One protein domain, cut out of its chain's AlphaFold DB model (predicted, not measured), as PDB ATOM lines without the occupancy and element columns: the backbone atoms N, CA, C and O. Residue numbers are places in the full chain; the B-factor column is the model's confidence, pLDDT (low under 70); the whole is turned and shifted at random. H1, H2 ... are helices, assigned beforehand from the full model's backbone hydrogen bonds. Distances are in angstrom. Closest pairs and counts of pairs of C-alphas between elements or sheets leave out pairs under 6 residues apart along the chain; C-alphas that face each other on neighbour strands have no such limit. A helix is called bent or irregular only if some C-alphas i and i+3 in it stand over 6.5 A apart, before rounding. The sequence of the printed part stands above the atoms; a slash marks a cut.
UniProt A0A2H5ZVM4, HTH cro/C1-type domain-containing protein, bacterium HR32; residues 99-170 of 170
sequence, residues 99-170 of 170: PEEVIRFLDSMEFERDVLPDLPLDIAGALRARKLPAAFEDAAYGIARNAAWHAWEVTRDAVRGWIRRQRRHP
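Overview. This is residues 99 to 170 of the 170 residues of the protein "HTH cro/C1-type domain-containing protein" of bacterium HR32 (UniProt A0A2H5ZVM4). One long helix, H4, runs nearly the whole length of a rod, and three short helices, H1, H2 and H3, follow one another along its length before the chain folds back into it. The printed part has 72 residues with four named helices, in the order H1, H2, H3, H4, and no named strand; the class is all helix. It is only just loose, close to extended, with a radius of gyration of the C-alphas of 16.4 A and spans of 56 by 18 by 16 A.

Arrangement. Begin with H4, residues 134 to 166, the hub, which touches the three other helices. With residues 137 to 145 alone it touches H3, residues 123 to 129, closest at the C-alphas of Ala 124 and Tyr 141, 6.6 A apart; the two form a helical hairpin, opposite ways at a steep tilt of 37 degrees, only just past shallow. With residues 145 to 152 alone it touches H2, residues 111 to 118, about perpendicular at 80 degrees, closest at the C-alphas of Phe 111 and Trp 149, 6.8 A. With residues 156 to 163 alone it only just touches H1, residues 99 to 108, with 3 pairs of C-alphas within 8 A, the closest being Pro 99 and Ile 163, 6.5 A; they run opposite ways at a shallow tilt of 21 degrees. H1, H2 and H3 are apart from one another. In H1 and H3 every O i to N i+4 pair is within hydrogen-bond range, in H4 27 of 29, and in H2 1 of 4, beside 1 of 5 O i to N i+3 pairs.

Along the chain. Find C-alpha 134 at (219.567, 171.210, 224.409); from there H4 runs 48.2 A to C-alpha 166 at (224.018, 173.402, 176.416). H1 begins at C-alpha 99, (226.419, 165.177, 180.149), and spans 14.2 A; H2 spans 10.1 A and H3 10.0 A. H2 and H4 are only just irregular: C-alphas 114 and 117 are 6.8 A apart, and C-alphas 135 and 138 are 6.7 A apart.

Size, cuts and confidence. Look at Pro 133 and Pro 170 for the two C-alphas farthest apart, 56.9 A. The printed part has no cut, and its three links are tight. Mean pLDDT of the printed part is 82.6; residues 167 to 170, at the chain's end, are under 70.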
ATOM      1  N   PRO A  99     227.412 164.517 179.305       75.12
ATOM      2  CA  PRO A  99     226.419 165.177 180.149       75.12
ATOM      3  C   PRO A  99     225.432 164.217 180.834       75.12
ATOM      4  O   PRO A  99     224.902 164.503 181.908       75.12
ATOM      5  N   GLU A 100     225.201 163.056 180.225       80.31
ATOM      6  CA  GLU A 100     224.346 161.987 180.735       80.31
ATOM      7  C   GLU A 100     224.961 161.309 181.957       80.31
ATOM      8  O   GLU A 100     224.233 160.932 182.870       80.31
ATOM      9  N   GLU A 101     226.288 161.180 182.009       82.94
ATOM     10  CA  GLU A 101     226.986 160.665 183.185       82.94
ATOM     11  C   GLU A 101     226.918 161.642 184.350       82.94
ATOM     12  O   GLU A 101     226.705 161.198 185.474       82.94
ATOM     13  N   VAL A 102     227.002 162.951 184.090       82.19
ATOM     14  CA  VAL A 102     226.829 163.973 185.134       82.19
ATOM     15  C   VAL A 102     225.409 163.926 185.697       82.19
ATOM     16  O   VAL A 102     225.229 163.906 186.912       82.19
ATOM     17  N   ILE A 103     224.388 163.855 184.833       83.69
ATOM     18  CA  ILE A 103     222.990 163.728 185.276       83.69
ATOM     19  C   ILE A 103     222.793 162.425 186.056       83.69
ATOM     20  O   ILE A 103     222.260 162.455 187.158       83.69
ATOM     21  N   ARG A 104     223.274 161.294 185.528       86.56
ATOM     22  CA  ARG A 104     223.176 159.986 186.188       86.56
ATOM     23  C   ARG A 104     223.862 159.982 187.552       86.56
ATOM     24  O   ARG A 104     223.333 159.398 188.491       86.56
ATOM     25  N   PHE A 105     225.020 160.628 187.660       88.50
ATOM     26  CA  PHE A 105     225.727 160.791 188.923       88.50
ATOM     27  C   PHE A 105     224.886 161.603 189.915       88.50
ATOM     28  O   PHE A 105     224.596 161.103 190.999       88.50
ATOM     29  N   LEU A 106     224.401 162.784 189.517       87.25
ATOM     30  CA  LEU A 106     223.539 163.629 190.353       87.25
ATOM     31  C   LEU A 106     222.242 162.930 190.787       87.25
ATOM     32  O   LEU A 106     221.755 163.166 191.892       87.25
ATOM     33  N   ASP A 107     221.681 162.083 189.925       88.38
ATOM     34  CA  ASP A 107     220.477 161.298 190.205       88.38
ATOM     35  C   ASP A 107     220.756 160.129 191.165       88.38
ATOM     36  O   ASP A 107     219.853 159.701 191.874       88.38
ATOM     37  N   SER A 108     221.995 159.625 191.204       92.06
ATOM     38  CA  SER A 108     222.403 158.530 192.095       92.06
ATOM     39  C   SER A 108     222.764 158.975 193.517       92.06
ATOM     40  O   SER A 108     222.881 158.130 194.405       92.06
ATOM     41  N   MET A 109     222.957 160.280 193.727       91.75
ATOM     42  CA  MET A 109     223.346 160.835 195.021       91.75
ATOM     43  C   MET A 109     222.159 160.917 195.983       91.75
ATOM     44  O   MET A 109     221.129 161.523 195.679       91.75
ATOM     45  N   GLU A 110     222.358 160.394 197.190       92.44
ATOM     46  CA  GLU A 110     221.423 160.490 198.310       92.44
ATOM     47  C   GLU A 110     221.895 161.566 199.292       92.44
ATOM     48  O   GLU A 110     223.007 161.489 199.813       92.44
ATOM     49  N   PHE A 111     221.046 162.555 199.593       89.62
ATOM     50  CA  PHE A 111     221.446 163.719 200.397       89.62
ATOM     51  C   PHE A 111     222.036 163.336 201.764       89.62
ATOM     52  O   PHE A 111     223.086 163.839 202.148       89.62
ATOM     53  N   GLU A 112     221.397 162.412 202.484       89.62
ATOM     54  CA  GLU A 112     221.825 162.020 203.837       89.62
ATOM     55  C   GLU A 112     223.170 161.295 203.868       89.62
ATOM     56  O   GLU A 112     223.911 161.407 204.842       89.62
ATOM     57  N   ARG A 113     223.466 160.523 202.821       91.00
ATOM     58  CA  ARG A 113     224.646 159.658 202.770       91.00
ATOM     59  C   ARG A 113     225.820 160.339 202.081       91.00
ATOM     60  O   ARG A 113     226.941 160.204 202.549       91.00
ATOM     61  N   ASP A 114     225.547 161.043 200.988       90.12
ATOM     62  CA  ASP A 114     226.566 161.469 200.029       90.12
ATOM     63  C   ASP A 114     226.781 162.994 200.020       90.12
ATOM     64  O   ASP A 114     227.716 163.469 199.386       90.12
ATOM     65  N   VAL A 115     225.911 163.781 200.673       87.81
ATOM     66  CA  VAL A 115     225.984 165.257 200.655       87.81
ATOM     67  C   VAL A 115     226.143 165.830 202.058       87.81
ATOM     68  O   VAL A 115     227.057 166.610 202.304       87.81
ATOM     69  N   LEU A 116     225.262 165.450 202.987       87.00
ATOM     70  CA  LEU A 116     225.227 165.980 204.349       87.00
ATOM     71  C   LEU A 116     226.561 165.811 205.111       87.00
ATOM     72  O   LEU A 116     226.958 166.778 205.762       87.00
ATOM     73  N   PRO A 117     227.274 164.663 205.036       87.38
ATOM     74  CA  PRO A 117     228.539 164.477 205.758       87.38
ATOM     75  C   PRO A 117     229.688 165.351 205.244       87.38
ATOM     76  O   PRO A 117     230.553 165.735 206.026       87.38
ATOM     77  N   ASP A 118     229.676 165.674 203.950       85.88
ATOM     78  CA  ASP A 118     230.748 166.403 203.265       85.88
ATOM     79  C   ASP A 118     230.426 167.894 203.085       85.88
ATOM     80  O   ASP A 118     231.136 168.623 202.383       85.88
ATOM     81  N   LEU A 119     229.353 168.383 203.718       81.44
ATOM     82  CA  LEU A 119     229.063 169.808 203.721       81.44
ATOM     83  C   LEU A 119     230.247 170.572 204.340       81.44
ATOM     84  O   LEU A 119     230.731 170.213 205.413       81.44
ATOM     85  N   PRO A 120     230.666 171.700 203.737       73.88
ATOM     86  CA  PRO A 120     231.787 172.502 204.232       73.88
ATOM     87  C   PRO A 120     231.526 173.148 205.604       73.88
ATOM     88  O   PRO A 120     232.411 173.797 206.162       73.88
ATOM     89  N   LEU A 121     230.317 172.995 206.148       73.75
ATOM     90  CA  LEU A 121     229.921 173.470 207.463       73.75
ATOM     91  C   LEU A 121     229.418 172.294 208.309       73.75
ATOM     92  O   LEU A 121     228.378 171.714 207.997       73.75
ATOM     93  N   ASP A 122     230.092 172.019 209.429       78.69
ATOM     94  CA  ASP A 122     229.553 171.152 210.482       78.69
ATOM     95  C   ASP A 122     228.378 171.866 211.165       78.69
ATOM     96  O   ASP A 122     228.551 172.689 212.071       78.69
ATOM     97  N   ILE A 123     227.166 171.569 210.697       73.44
ATOM     98  CA  ILE A 123     225.923 172.160 211.198       73.44
ATOM     99  C   ILE A 123     225.766 171.891 212.701       73.44
ATOM    100  O   ILE A 123     225.378 172.788 213.453       73.44
ATOM    101  N   ALA A 124     226.094 170.681 213.161       72.44
ATOM    102  CA  ALA A 124     225.962 170.312 214.566       72.44
ATOM    103  C   ALA A 124     226.986 171.063 215.431       72.44
ATOM    104  O   ALA A 124     226.627 171.634 216.464       72.44
ATOM    105  N   GLY A 125     228.243 171.131 214.989       77.44
ATOM    106  CA  GLY A 125     229.293 171.916 215.641       77.44
ATOM    107  C   GLY A 125     228.962 173.410 215.708       77.44
ATOM    108  O   GLY A 125     229.092 174.028 216.769       77.44
ATOM    109  N   ALA A 126     228.452 173.983 214.616       77.75
ATOM    110  CA  ALA A 126     228.056 175.389 214.546       77.75
ATOM    111  C   ALA A 126     226.894 175.726 215.498       77.75
ATOM    112  O   ALA A 126     226.880 176.799 216.107       77.75
ATOM    113  N   LEU A 127     225.929 174.816 215.664       76.25
ATOM    114  CA  LEU A 127     224.815 174.996 216.599       76.25
ATOM    115  C   LEU A 127     225.257 174.848 218.060       76.25
ATOM    116  O   LEU A 127     224.897 175.693 218.881       76.25
ATOM    117  N   ARG A 128     226.114 173.869 218.373       76.00
ATOM    118  CA  ARG A 128     226.699 173.712 219.719       76.00
ATOM    119  C   ARG A 128     227.518 174.933 220.136       76.00
ATOM    120  O   ARG A 128     227.431 175.381 221.278       76.00
ATOM    121  N   ALA A 129     228.269 175.533 219.207       79.88
ATOM    122  CA  ALA A 129     229.035 176.756 219.464       79.88
ATOM    123  C   ALA A 129     228.148 177.946 219.883       79.88
ATOM    124  O   ALA A 129     228.608 178.840 220.596       79.88
ATOM    125  N   ARG A 130     226.863 177.944 219.499       79.00
ATOM    126  CA  ARG A 130     225.881 178.964 219.901       79.00
ATOM    127  C   ARG A 130     225.315 178.757 221.309       79.00
ATOM    128  O   ARG A 130     224.577 179.627 221.764       79.00
ATOM    129  N   LYS A 131     225.672 177.664 222.004       81.12
ATOM    130  CA  LYS A 131     225.210 177.329 223.367       81.12
ATOM    131  C   LYS A 131     223.685 177.396 223.503       81.12
ATOM    132  O   LYS A 131     223.160 177.962 224.464       81.12
ATOM    133  N   LEU A 132     222.975 176.874 222.507       77.75
ATOM    134  CA  LEU A 132     221.522 176.765 222.571       77.75
ATOM    135  C   LEU A 132     221.137 175.798 223.704       77.75
ATOM    136  O   LEU A 132     221.881 174.863 223.996       77.75
ATOM    137  N   PRO A 133     219.988 175.989 224.371       82.50
ATOM    138  CA  PRO A 133     219.480 174.967 225.276       82.50
ATOM    139  C   PRO A 133     219.261 173.666 224.496       82.50
ATOM    140  O   PRO A 133     218.709 173.711 223.398       82.50
ATOM    141  N   ALA A 134     219.630 172.519 225.075       76.25
ATOM    142  CA  ALA A 134     219.567 171.210 224.409       76.25
ATOM    143  C   ALA A 134     218.194 170.911 223.771       76.25
ATOM    144  O   ALA A 134     218.120 170.345 222.688       76.25
ATOM    145  N   ALA A 135     217.102 171.384 224.387       79.12
ATOM    146  CA  ALA A 135     215.740 171.253 223.860       79.12
ATOM    147  C   ALA A 135     215.508 171.940 222.495       79.12
ATOM    148  O   ALA A 135     214.564 171.596 221.789       79.12
ATOM    149  N   PHE A 136     216.341 172.916 222.124       78.75
ATOM    150  CA  PHE A 136     216.268 173.638 220.852       78.75
ATOM    151  C   PHE A 136     217.350 173.219 219.854       78.75
ATOM    152  O   PHE A 136     217.249 173.590 218.686       78.75
ATOM    153  N   GLU A 137     218.371 172.466 220.275       77.38
ATOM    154  CA  GLU A 137     219.451 172.024 219.385       77.38
ATOM    155  C   GLU A 137     218.920 171.101 218.287       77.38
ATOM    156  O   GLU A 137     219.190 171.347 217.112       77.38
ATOM    157  N   ASP A 138     218.082 170.123 218.640       80.75
ATOM    158  CA  ASP A 138     217.480 169.192 217.677       80.75
ATOM    159  C   ASP A 138     216.558 169.910 216.682       80.75
ATOM    160  O   ASP A 138     216.587 169.647 215.477       80.75
ATOM    161  N   ALA A 139     215.768 170.872 217.169       84.06
ATOM    162  CA  ALA A 139     214.890 171.680 216.326       84.06
ATOM    163  C   ALA A 139     215.696 172.573 215.368       84.06
ATOM    164  O   ALA A 139     215.396 172.642 214.175       84.06
ATOM    165  N   ALA A 140     216.747 173.229 215.867       81.94
ATOM    166  CA  ALA A 140     217.626 174.067 215.058       81.94
ATOM    167  C   ALA A 140     218.415 173.245 214.028       81.94
ATOM    168  O   ALA A 140     218.564 173.678 212.883       81.94
ATOM    169  N   TYR A 141     218.864 172.045 214.405       84.88
ATOM    170  CA  TYR A 141     219.521 171.107 213.501       84.88
ATOM    171  C   TYR A 141     218.569 170.651 212.397       84.88
ATOM    172  O   TYR A 141     218.933 170.699 211.225       84.88
ATOM    173  N   GLY A 142     217.326 170.299 212.741       85.44
ATOM    174  CA  GLY A 142     216.295 169.947 211.765       85.44
ATOM    175  C   GLY A 142     216.031 171.063 210.750       85.44
ATOM    176  O   GLY A 142     215.974 170.799 209.550       85.44
ATOM    177  N   ILE A 143     215.945 172.318 211.206       86.50
ATOM    178  CA  ILE A 143     215.767 173.488 210.327       86.50
ATOM    179  C   ILE A 143     216.973 173.667 209.398       86.50
ATOM    180  O   ILE A 143     216.799 173.826 208.190       86.50
ATOM    181  N   ALA A 144     218.191 173.626 209.941       85.62
ATOM    182  CA  ALA A 144     219.412 173.818 209.164       85.62
ATOM    183  C   ALA A 144     219.637 172.687 208.144       85.62
ATOM    184  O   ALA A 144     219.949 172.959 206.985       85.62
ATOM    185  N   ARG A 145     219.400 171.432 208.544       89.00
ATOM    186  CA  ARG A 145     219.431 170.261 207.658       89.00
ATOM    187  C   ARG A 145     218.411 170.395 206.531       89.00
ATOM    188  O   ARG A 145     218.757 170.169 205.378       89.00
ATOM    189  N   ASN A 146     217.179 170.795 206.842       90.00
ATOM    190  CA  ASN A 146     216.141 170.966 205.827       90.00
ATOM    191  C   ASN A 146     216.484 172.100 204.843       90.00
ATOM    192  O   ASN A 146     216.314 171.959 203.635       90.00
ATOM    193  N   ALA A 147     217.039 173.209 205.338       88.31
ATOM    194  CA  ALA A 147     217.527 174.291 204.484       88.31
ATOM    195  C   ALA A 147     218.665 173.826 203.557       88.31
ATOM    196  O   ALA A 147     218.665 174.163 202.372       88.31
ATOM    197  N   ALA A 148     219.599 173.020 204.069       88.00
ATOM    198  CA  ALA A 148     220.672 172.428 203.273       88.00
ATOM    199  C   ALA A 148     220.135 171.452 202.212       88.00
ATOM    200  O   ALA A 148     220.581 171.499 201.066       88.00
ATOM    201  N   TRP A 149     219.138 170.630 202.556       92.31
ATOM    202  CA  TRP A 149     218.463 169.746 201.601       92.31
ATOM    203  C   TRP A 149     217.796 170.535 200.468       92.31
ATOM    204  O   TRP A 149     218.024 170.251 199.294       92.31
ATOM    205  N   HIS A 150     217.040 171.586 200.794       91.44
ATOM    206  CA  HIS A 150     216.427 172.445 199.781       91.44
ATOM    207  C   HIS A 150     217.461 173.139 198.887       91.44
ATOM    208  O   HIS A 150     217.262 173.223 197.674       91.44
ATOM    209  N   ALA A 151     218.566 173.624 199.459       88.56
ATOM    210  CA  ALA A 151     219.651 174.215 198.683       88.56
ATOM    211  C   ALA A 151     220.262 173.192 197.712       88.56
ATOM    212  O   ALA A 151     220.436 173.501 196.534       88.56
ATOM    213  N   TRP A 152     220.505 171.965 198.181       91.56
ATOM    214  CA  TRP A 152     220.973 170.856 197.351       91.56
ATOM    215  C   TRP A 152     220.023 170.559 196.183       91.56
ATOM    216  O   TRP A 152     220.469 170.500 195.038       91.56
ATOM    217  N   GLU A 153     218.720 170.438 196.444       92.25
ATOM    218  CA  GLU A 153     217.708 170.191 195.409       92.25
ATOM    219  C   GLU A 153     217.690 171.291 194.339       92.25
ATOM    220  O   GLU A 153     217.749 171.004 193.140       92.25
ATOM    221  N   VAL A 154     217.693 172.560 194.759       91.75
ATOM    222  CA  VAL A 154     217.706 173.712 193.844       91.75
ATOM    223  C   VAL A 154     218.975 173.728 192.994       91.75
ATOM    224  O   VAL A 154     218.905 173.940 191.780       91.75
ATOM    225  N   THR A 155     220.141 173.488 193.600       88.62
ATOM    226  CA  THR A 155     221.413 173.420 192.872       88.62
ATOM    227  C   THR A 155     221.414 172.263 191.878       88.62
ATOM    228  O   THR A 155     221.778 172.461 190.716       88.62
ATOM    229  N   ARG A 156     220.954 171.078 192.289       89.88
ATOM    230  CA  ARG A 156     220.853 169.895 191.428       89.88
ATOM    231  C   ARG A 156     219.980 170.166 190.203       89.88
ATOM    232  O   ARG A 156     220.384 169.873 189.077       89.88
ATOM    233  N   ASP A 157     218.824 170.794 190.394       89.81
ATOM    234  CA  ASP A 157     217.928 171.159 189.295       89.81
ATOM    235  C   ASP A 157     218.497 172.260 188.394       89.81
ATOM    236  O   ASP A 157     218.359 172.192 187.167       89.81
ATOM    237  N   ALA A 158     219.199 173.241 188.965       88.31
ATOM    238  CA  ALA A 158     219.883 174.274 188.193       88.31
ATOM    239  C   ALA A 158     220.970 173.677 187.284       88.31
ATOM    240  O   ALA A 158     221.043 174.036 186.103       88.31
ATOM    241  N   VAL A 159     221.761 172.726 187.798       86.56
ATOM    242  CA  VAL A 159     222.787 172.008 187.025       86.56
ATOM    243  C   VAL A 159     222.144 171.169 185.920       86.56
ATOM    244  O   VAL A 159     222.528 171.302 184.757       86.56
ATOM    245  N   ARG A 160     221.092 170.391 186.225       86.56
ATOM    246  CA  ARG A 160     220.313 169.651 185.208       86.56
ATOM    247  C   ARG A 160     219.795 170.583 184.107       86.56
ATOM    248  O   ARG A 160     219.878 170.266 182.918       86.56
ATOM    249  N   GLY A 161     219.258 171.744 184.484       86.12
ATOM    250  CA  GLY A 161     218.757 172.753 183.551       86.12
ATOM    251  C   GLY A 161     219.855 173.364 182.680       86.12
ATOM    252  O   GLY A 161     219.655 173.546 181.478       86.12
ATOM    253  N   TRP A 162     221.022 173.648 183.259       84.50
ATOM    254  CA  TRP A 162     222.190 174.146 182.532       84.50
ATOM    255  C   TRP A 162     222.686 173.131 181.494       84.50
ATOM    256  O   TRP A 162     222.800 173.489 180.321       84.50
ATOM    257  N   ILE A 163     222.824 171.857 181.876       82.06
ATOM    258  CA  ILE A 163     223.210 170.767 180.965       82.06
ATOM    259  C   ILE A 163     222.230 170.653 179.783       82.06
ATOM    260  O   ILE A 163     222.628 170.581 178.618       82.06
ATOM    261  N   ARG A 164     220.919 170.688 180.056       80.88
ATOM    262  CA  ARG A 164     219.884 170.619 179.007       80.88
ATOM    263  C   ARG A 164     219.934 171.806 178.040       80.88
ATOM    264  O   ARG A 164     219.592 171.634 176.872       80.88
ATOM    265  N   ARG A 165     220.327 172.998 178.507       79.56
ATOM    266  CA  ARG A 165     220.480 174.193 177.656       79.56
ATOM    267  C   ARG A 165     221.699 174.102 176.750       79.56
ATOM    268  O   ARG A 165     221.579 174.461 175.585       79.56
ATOM    269  N   GLN A 166     222.822 173.584 177.244       71.44
ATOM    270  CA  GLN A 166     224.018 173.402 176.416       71.44
ATOM    271  C   GLN A 166     223.774 172.451 175.238       71.44
ATOM    272  O   GLN A 166     224.230 172.719 174.136       71.44
ATOM    273  N   ARG A 167     222.933 171.422 175.409       66.69
ATOM    274  CA  ARG A 167     222.501 170.544 174.303       66.69
ATOM    275  C   ARG A 167     221.677 171.238 173.204       66.69
ATOM    276  O   ARG A 167     221.501 170.654 172.141       66.69
ATOM    277  N   ARG A 168     221.111 172.428 173.447       60.16
ATOM    278  CA  ARG A 168     220.253 173.146 172.478       60.16
ATOM    279  C   ARG A 168     221.010 174.122 171.576       60.16
ATOM    280  O   ARG A 168     220.419 174.588 170.607       60.16
ATOM    281  N   HIS A 169     222.272 174.416 171.874       52.06
ATOM    282  CA  HIS A 169     223.135 175.251 171.044       52.06
ATOM    283  C   HIS A 169     224.324 174.406 170.565       52.06
ATOM    284  O   HIS A 169     225.319 174.338 171.287       52.06
ATOM    285  N   PRO A 170     224.188 173.701 169.424       49.12
ATOM    286  CA  PRO A 170     225.329 173.115 168.726       49.12
ATOM    287  C   PRO A 170     226.254 174.194 168.151       49.12
ATOM    288  O   PRO A 170     225.749 175.297 167.824       49.12
TER     289      PRO A 170